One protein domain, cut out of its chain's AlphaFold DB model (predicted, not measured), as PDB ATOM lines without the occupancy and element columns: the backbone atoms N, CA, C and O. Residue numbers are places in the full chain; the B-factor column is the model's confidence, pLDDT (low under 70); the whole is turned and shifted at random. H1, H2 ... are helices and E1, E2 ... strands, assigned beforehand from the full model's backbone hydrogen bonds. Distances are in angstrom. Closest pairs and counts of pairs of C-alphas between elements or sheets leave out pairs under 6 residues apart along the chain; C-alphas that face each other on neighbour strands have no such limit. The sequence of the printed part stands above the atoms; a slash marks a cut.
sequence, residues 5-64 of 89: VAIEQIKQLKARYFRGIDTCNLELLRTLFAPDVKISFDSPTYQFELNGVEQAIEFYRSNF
ATOM      1  N   VAL A   5      45.045  16.869 -21.858       95.88
ATOM      2  CA  VAL A   5      44.134  17.622 -20.984       95.88
ATOM      3  C   VAL A   5      43.016  18.231 -21.820       95.88
ATOM      4  O   VAL A   5      41.846  18.079 -21.467       95.88
ATOM      5  N   ALA A   6      43.345  18.839 -22.960       94.12
ATOM      6  CA  ALA A   6      42.338  19.377 -23.872       94.12
ATOM      7  C   ALA A   6      41.385  18.283 -24.393       94.12
ATOM      8  O   ALA A   6      40.168  18.481 -24.451       94.12
ATOM      9  N   ILE A   7      41.910  17.093 -24.711       95.19
ATOM     10  CA  ILE A   7      41.091  15.940 -25.119       95.19
ATOM     11  C   ILE A   7      40.120  15.527 -24.003       95.19
ATOM     12  O   ILE A   7      38.940  15.288 -24.275       95.19
ATOM     13  N   GLU A   8      40.581  15.451 -22.754       95.38
ATOM     14  CA  GLU A   8      39.722  15.087 -21.623       95.38
ATOM     15  C   GLU A   8      38.670  16.165 -21.330       95.38
ATOM     16  O   GLU A   8      37.500  15.846 -21.119       95.38
ATOM     17  N   GLN A   9      39.026  17.447 -21.423       94.00
ATOM     18  CA  GLN A   9      38.073  18.551 -21.278       94.00
ATOM     19  C   GLN A   9      36.935  18.467 -22.304       94.00
ATOM     20  O   GLN A   9      35.767  18.635 -21.942       94.00
ATOM     21  N   ILE A  10      37.249  18.137 -23.561       92.81
ATOM     22  CA  ILE A  10      36.243  17.937 -24.614       92.81
ATOM     23  C   ILE A  10      35.346  16.734 -24.291       92.81
ATOM     24  O   ILE A  10      34.123  16.821 -24.443       92.81
ATOM     25  N   LYS A  11      35.911  15.617 -23.813       92.56
ATOM     26  CA  LYS A  11      35.126  14.434 -23.410       92.56
ATOM     27  C   LYS A  11      34.163  14.759 -22.271       92.56
ATOM     28  O   LYS A  11      32.979  14.434 -22.368       92.56
ATOM     29  N   GLN A  12      34.644  15.448 -21.240       93.88
ATOM     30  CA  GLN A  12      33.844  15.881 -20.095       93.88
ATOM     31  C   GLN A  12      32.730  16.847 -20.517       93.88
ATOM     32  O   GLN A  12      31.579  16.693 -20.100       93.88
ATOM     33  N   LEU A  13      33.040  17.814 -21.387       93.75
ATOM     34  CA  LEU A  13      32.053  18.738 -21.948       93.75
ATOM     35  C   LEU A  13      30.953  17.979 -22.704       93.75
ATOM     36  O   LEU A  13      29.765  18.207 -22.473       93.75
ATOM     37  N   LYS A  14      31.346  17.027 -23.557       91.69
ATOM     38  CA  LYS A  14      30.421  16.204 -24.342       91.69
ATOM     39  C   LYS A  14      29.535  15.326 -23.448       91.69
ATOM     40  O   LYS A  14      28.334  15.231 -23.694       91.69
ATOM     41  N   ALA A  15      30.095  14.737 -22.390       91.69
ATOM     42  CA  ALA A  15      29.345  13.948 -21.413       91.69
ATOM     43  C   ALA A  15      28.308  14.796 -20.655       91.69
ATOM     44  O   ALA A  15      27.151  14.386 -20.535       91.69
ATOM     45  N   ARG A  16      28.682  16.007 -20.207       92.94
ATOM     46  CA  ARG A  16      27.739  16.957 -19.589       92.94
ATOM     47  C   ARG A  16      26.627  17.366 -20.551       92.94
ATOM     48  O   ARG A  16      25.471  17.417 -20.141       92.94
ATOM     49  N   TYR A  17      26.959  17.601 -21.820       91.62
ATOM     50  CA  TYR A  17      25.974  17.935 -22.846       91.62
ATOM     51  C   TYR A  17      24.967  16.801 -23.072       91.62
ATOM     52  O   TYR A  17      23.764  17.056 -23.085       91.62
ATOM     53  N   PHE A  18      25.422  15.549 -23.194       87.56
ATOM     54  CA  PHE A  18      24.515  14.401 -23.315       87.56
ATOM     55  C   PHE A  18      23.611  14.253 -22.097       87.56
ATOM     56  O   PHE A  18      22.396  14.205 -22.257       87.56
ATOM     57  N   ARG A  19      24.182  14.329 -20.890       89.00
ATOM     58  CA  ARG A  19      23.402  14.301 -19.650       89.00
ATOM     59  C   ARG A  19      22.345  15.407 -19.610       89.00
ATOM     60  O   ARG A  19      21.212  15.134 -19.230       89.00
ATOM     61  N   GLY A  20      22.697  16.638 -19.985       90.56
ATOM     62  CA  GLY A  20      21.760  17.763 -20.005       90.56
ATOM     63  C   GLY A  20      20.573  17.527 -20.937       90.56
ATOM     64  O   GLY A  20      19.446  17.855 -20.580       90.56
ATOM     65  N   ILE A  21      20.808  16.894 -22.089       88.19
ATOM     66  CA  ILE A  21      19.748  16.536 -23.038       88.19
ATOM     67  C   ILE A  21      18.884  15.395 -22.503       88.19
ATOM     68  O   ILE A  21      17.669  15.547 -22.445       88.19
ATOM     69  N   ASP A  22      19.494  14.292 -22.063       85.81
ATOM     70  CA  ASP A  22      18.760  13.103 -21.607       85.81
ATOM     71  C   ASP A  22      17.931  13.388 -20.335       85.81
ATOM     72  O   ASP A  22      16.881  12.790 -20.119       85.81
ATOM     73  N   THR A  23      18.380  14.331 -19.496       87.62
ATOM     74  CA  THR A  23      17.675  14.759 -18.268       87.62
ATOM     75  C   THR A  23      16.802  16.001 -18.451       87.62
ATOM     76  O   THR A  23      16.239  16.491 -17.475       87.62
ATOM     77  N   CYS A  24      16.688  16.525 -19.675       89.06
ATOM     78  CA  CYS A  24      15.944  17.751 -19.979       89.06
ATOM     79  C   CYS A  24      16.351  18.972 -19.119       89.06
ATOM     80  O   CYS A  24      15.536  19.851 -18.833       89.06
ATOM     81  N   ASN A  25      17.614  19.050 -18.688       91.94
ATOM     82  CA  ASN A  25      18.103  20.097 -17.793       91.94
ATOM     83  C   ASN A  25      18.565  21.331 -18.588       91.94
ATOM     84  O   ASN A  25      19.733  21.446 -18.969       91.94
ATOM     85  N   LEU A  26      17.633  22.256 -18.838       90.88
ATOM     86  CA  LEU A  26      17.879  23.481 -19.610       90.88
ATOM     87  C   LEU A  26      18.915  24.410 -18.959       90.88
ATOM     88  O   LEU A  26      19.741  24.978 -19.669       90.88
ATOM     89  N   GLU A  27      18.923  24.517 -17.627       93.94
ATOM     90  CA  GLU A  27      19.901  25.344 -16.907       93.94
ATOM     91  C   GLU A  27      21.323  24.823 -17.124       93.94
ATOM     92  O   GLU A  27      22.219  25.594 -17.467       93.94
ATOM     93  N   LEU A  28      21.527  23.501 -17.025       92.06
ATOM     94  CA  LEU A  28      22.817  22.885 -17.333       92.06
ATOM     95  C   LEU A  28      23.212  23.152 -18.787       92.06
ATOM     96  O   LEU A  28      24.338  23.576 -19.033       92.06
ATOM     97  N   LEU A  29      22.304  22.949 -19.744       90.81
ATOM     98  CA  LEU A  29      22.590  23.193 -21.162       90.81
ATOM     99  C   LEU A  29      23.021  24.639 -21.423       90.81
ATOM    100  O   LEU A  29      23.975  24.856 -22.170       90.81
ATOM    101  N   ARG A  30      22.396  25.614 -20.755       93.38
ATOM    102  CA  ARG A  30      22.733  27.035 -20.903       93.38
ATOM    103  C   ARG A  30      24.164  27.353 -20.465       93.38
ATOM    104  O   ARG A  30      24.806  28.188 -21.087       93.38
ATOM    105  N   THR A  31      24.695  26.645 -19.464       93.12
ATOM    106  CA  THR A  31      26.100  26.799 -19.030       93.12
ATOM    107  C   THR A  31      27.127  26.193 -19.990       93.12
ATOM    108  O   THR A  31      28.311  26.506 -19.896       93.12
ATOM    109  N   LEU A  32      26.701  25.294 -20.885       92.88
ATOM    110  CA  LEU A  32      27.600  24.561 -21.782       92.88
ATOM    111  C   LEU A  32      27.756  25.243 -23.146       92.88
ATOM    112  O   LEU A  32      28.724  24.961 -23.851       92.88
ATOM    113  N   PHE A  33      26.810  26.100 -23.532       90.25
ATOM    114  CA  PHE A  33      26.832  26.805 -24.808       90.25
ATOM    115  C   PHE A  33      27.567  28.142 -24.707       90.25
ATOM    116  O   PHE A  33      27.412  28.887 -23.743       90.25
ATOM    117  N   ALA A  34      28.330  28.467 -25.750       91.06
ATOM    118  CA  ALA A  34      28.818  29.823 -25.956       91.06
ATOM    119  C   ALA A  34      27.642  30.761 -26.309       91.06
ATOM    120  O   ALA A  34      26.677  30.304 -26.934       91.06
ATOM    121  N   PRO A  35      27.704  32.060 -25.962       86.38
ATOM    122  CA  PRO A  35      26.633  33.014 -26.264       86.38
ATOM    123  C   PRO A  35      26.246  33.064 -27.752       86.38
ATOM    124  O   PRO A  35      25.066  33.179 -28.086       86.38
ATOM    125  N   ASP A  36      27.232  32.917 -28.636       88.38
ATOM    126  CA  ASP A  36      27.146  32.983 -30.098       88.38
ATOM    127  C   ASP A  36      27.114  31.600 -30.775       88.38
ATOM    128  O   ASP A  36      27.423  31.474 -31.962       88.38
ATOM    129  N   VAL A  37      26.739  30.548 -30.036       89.69
ATOM    130  CA  VAL A  37      26.681  29.179 -30.565       89.69
ATOM    131  C   VAL A  37      25.837  29.095 -31.842       89.69
ATOM    132  O   VAL A  37      24.744  29.650 -31.925       89.69
ATOM    133  N   LYS A  38      26.326  28.343 -32.829       88.62
ATOM    134  CA  LYS A  38      25.573  27.981 -34.034       88.62
ATOM    135  C   LYS A  38      25.324  26.483 -34.034       88.62
ATOM    136  O   LYS A  38      26.267  25.704 -33.896       88.62
ATOM    137  N   ILE A  39      24.062  26.087 -34.153       86.25
ATOM    138  CA  ILE A  39      23.659  24.679 -34.174       86.25
ATOM    139  C   ILE A  39      22.925  24.424 -35.480       86.25
ATOM    140  O   ILE A  39      21.839  24.957 -35.681       86.25
ATOM    141  N   SER A  40      23.500  23.586 -36.336       82.88
ATOM    142  CA  SER A  40      22.880  23.176 -37.594       82.88
ATOM    143  C   SER A  40      22.436  21.722 -37.474       82.88
ATOM    144  O   SER A  40      23.231  20.841 -37.136       82.88
ATOM    145  N   PHE A  41      21.155  21.469 -37.733       82.06
ATOM    146  CA  PHE A  41      20.608  20.121 -37.810       82.06
ATOM    147  C   PHE A  41      20.495  19.730 -39.274       82.06
ATOM    148  O   PHE A  41      19.657  20.266 -39.994       82.06
ATOM    149  N   ASP A  42      21.336  18.787 -39.690       78.00
ATOM    150  CA  ASP A  42      21.325  18.236 -41.038       78.00
ATOM    151  C   ASP A  42      20.687  16.845 -41.014       78.00
ATOM    152  O   ASP A  42      21.272  15.861 -40.547       78.00
ATOM    153  N   SER A  43      19.433  16.780 -41.451       72.25
ATOM    154  CA  SER A  43      18.707  15.536 -41.664       72.25
ATOM    155  C   SER A  43      18.300  15.451 -43.133       72.25
ATOM    156  O   SER A  43      17.946  16.471 -43.722       72.25
ATOM    157  N   PRO A  44      18.233  14.249 -43.735       78.88
ATOM    158  CA  PRO A  44      17.745  14.094 -45.108       78.88
ATOM    159  C   PRO A  44      16.349  14.692 -45.346       78.88
ATOM    160  O   PRO A  44      15.972  14.951 -46.482       78.88
ATOM    161  N   THR A  45      15.560  14.871 -44.283       72.56
ATOM    162  CA  THR A  45      14.171  15.345 -44.342       72.56
ATOM    163  C   THR A  45      14.007  16.792 -43.870       72.56
ATOM    164  O   THR A  45      12.958  17.387 -44.104       72.56
ATOM    165  N   TYR A  46      14.999  17.367 -43.189       69.75
ATOM    166  CA  TYR A  46      14.933  18.745 -42.711       69.75
ATOM    167  C   TYR A  46      16.328  19.310 -42.458       69.75
ATOM    168  O   TYR A  46      17.198  18.639 -41.904       69.75
ATOM    169  N   GLN A  47      16.497  20.578 -42.811       79.31
ATOM    170  CA  GLN A  47      17.665  21.376 -42.473       79.31
ATOM    171  C   GLN A  47      17.187  22.639 -41.773       79.31
ATOM    172  O   GLN A  47      16.324  23.347 -42.292       79.31
ATOM    173  N   PHE A  48      17.715  22.908 -40.584       82.50
ATOM    174  CA  PHE A  48      17.491  24.184 -39.912       82.50
ATOM    175  C   PHE A  48      18.670  24.538 -39.013       82.50
ATOM    176  O   PHE A  48      19.419  23.668 -38.559       82.50
ATOM    177  N   GLU A  49      18.809  25.833 -38.752       85.12
ATOM    178  CA  GLU A  49      19.899  26.400 -37.970       85.12
ATOM    179  C   GLU A  49      19.354  27.215 -36.802       85.12
ATOM    180  O   GLU A  49      18.355  27.924 -36.928       85.12
ATOM    181  N   LEU A  50      20.034  27.123 -35.665       85.81
ATOM    182  CA  LEU A  50      19.776  27.926 -34.478       85.81
ATOM    183  C   LEU A  50      20.984  28.820 -34.237       85.81
ATOM    184  O   LEU A  50      22.122  28.339 -34.206       85.81
ATOM    185  N   ASN A  51      20.724  30.113 -34.059       91.12
ATOM    186  CA  ASN A  51      21.761  31.125 -33.901       91.12
ATOM    187  C   ASN A  51      21.672  31.758 -32.510       91.12
ATOM    188  O   ASN A  51      20.735  32.490 -32.196       91.12
ATOM    189  N   GLY A  52      22.680  31.493 -31.688       87.88
ATOM    190  CA  GLY A  52      22.785  31.981 -30.321       87.88
ATOM    191  C   GLY A  52      22.147  31.060 -29.282       87.88
ATOM    192  O   GLY A  52      21.291  30.216 -29.572       87.88
ATOM    193  N   VAL A  53      22.581  31.244 -28.035       88.62
ATOM    194  CA  VAL A  53      22.176  30.391 -26.907       88.62
ATOM    195  C   VAL A  53      20.674  30.449 -26.627       88.62
ATOM    196  O   VAL A  53      20.065  29.414 -26.380       88.62
ATOM    197  N   GLU A  54      20.046  31.619 -26.738       93.00
ATOM    198  CA  GLU A  54      18.615  31.773 -26.452       93.00
ATOM    199  C   GLU A  54      17.746  30.987 -27.447       93.00
ATOM    200  O   GLU A  54      16.836  30.268 -27.034       93.00
ATOM    201  N   GLN A  55      18.079  31.021 -28.747       89.75
ATOM    202  CA  GLN A  55      17.379  30.214 -29.757       89.75
ATOM    203  C   GLN A  55      17.570  28.715 -29.509       89.75
ATOM    204  O   GLN A  55      16.629  27.934 -29.652       89.75
ATOM    205  N   ALA A  56      18.777  28.305 -29.109       87.06
ATOM    206  CA  ALA A  56      19.062  26.918 -28.769       87.06
ATOM    207  C   ALA A  56      18.232  26.441 -27.568       87.06
ATOM    208  O   ALA A  56      17.616  25.376 -27.629       87.06
ATOM    209  N   ILE A  57      18.185  27.218 -26.484       91.06
ATOM    210  CA  ILE A  57      17.443  26.854 -25.272       91.06
ATOM    211  C   ILE A  57      15.935  26.829 -25.525       91.06
ATOM    212  O   ILE A  57      15.276  25.882 -25.092       91.06
ATOM    213  N   GLU A  58      15.393  27.794 -26.269       90.44
ATOM    214  CA  GLU A  58      13.968  27.806 -26.618       90.44
ATOM    215  C   GLU A  58      13.586  26.622 -27.522       90.44
ATOM    216  O   GLU A  58      12.546  25.977 -27.342       90.44
ATOM    217  N   PHE A  59      14.479  26.241 -28.439       87.69
ATOM    218  CA  PHE A  59      14.314  25.023 -29.223       87.69
ATOM    219  C   PHE A  59      14.254  23.774 -28.330       87.69
ATOM    220  O   PHE A  59      13.350  22.953 -28.485       87.69
ATOM    221  N   TYR A  60      15.165  23.614 -27.365       86.69
ATOM    222  CA  TYR A  60      15.108  22.461 -26.458       86.69
ATOM    223  C   TYR A  60      13.861  22.492 -25.566       86.69
ATOM    224  O   TYR A  60      13.210  21.458 -25.410       86.69
ATOM    225  N   ARG A  61      13.464  23.668 -25.060       87.44
ATOM    226  CA  ARG A  61      12.243  23.855 -24.258       87.44
ATOM    227  C   ARG A  61      10.991  23.385 -25.001       87.44
ATOM    228  O   ARG A  61      10.190  22.653 -24.430       87.44
ATOM    229  N   SER A  62      10.836  23.769 -26.267       84.44
ATOM    230  CA  SER A  62       9.676  23.389 -27.092       84.44
ATOM    231  C   SER A  62       9.688  21.918 -27.540       84.44
ATOM    232  O   SER A  62       8.642  21.348 -27.873       84.44
ATOM    233  N   ASN A  63      10.857  21.268 -27.542       78.25
ATOM    234  CA  ASN A  63      11.003  19.878 -27.976       78.25
ATOM    235  C   ASN A  63      10.988  18.851 -26.837       78.25
ATOM    236  O   ASN A  63      10.596  17.705 -27.080       78.25
ATOM    237  N   PHE A  64      11.340  19.237 -25.611       76.19
ATOM    238  CA  PHE A  64      11.172  18.392 -24.431       76.19
ATOM    239  C   PHE A  64       9.689  18.292 -24.070       76.19
ATOM    240  O   PHE A  64       9.089  19.193 -23.498       76.19
TER     241      PHE A  64
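This is residues 5 to 64 of the 89 residues of the protein "SnoaL-like domain-containing protein" of Pseudomonas fluorescens (UniProt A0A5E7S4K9). Three helices and a strand hairpin make a short body with an arm: H2 lies between H1 and H3, the hairpin E1-E2 packs on H3, and residues 5 to 12 of H1 stick out at one end. The printed part has 60 residues, with three named helices and two named strands in the order H1, H2, E1, E2, H3; the class is mixed, helices and strands, and the sheet of E1 and E2 is antiparallel. The whole is only just compact, close to loose, radius of gyration of the C-alphas 12.4 A, spanning 37 by 23 by 21 A.

H1, residues 5 to 22, begins at C-alpha 5 (44.134, 17.622, -20.984) and is 25.8 A long. H2 is residues 26 to 32, 10.0 A; E1, 38 to 43, 16.1 A; E2, 46 to 51, 16.7 A. H3, residues 53 to 63, 15.4 A, ends at C-alpha 63 (11.003, 19.878, -27.976).

H1, with residues 13 to 21 alone, touches H2 in a helical hairpin, C-alphas of Gly 20 and Leu 29 closest at 5.6 A, a shallow tilt of 14 degrees, opposite ways. H2 touches H3, C-alphas of Leu 26 and Ile 57 closest at 6.6 A, a tilt of 36 degrees, only just steep, opposite ways. In the hairpin E1 and E2, N 41 and O 48 are 2.9 A apart, within hydrogen-bond range. E2 and H3 come closest at the C-alphas of Leu 50 and Ala 56, 5.8 A. In H1, H2 and H3 every O i to N i+4 pair is within hydrogen-bond range.

The C-alphas farthest apart, Val 5 and Thr 45, are 38.1 A apart. The printed part has no cut, and its four links are tight. Residue 46 has pLDDT under 70.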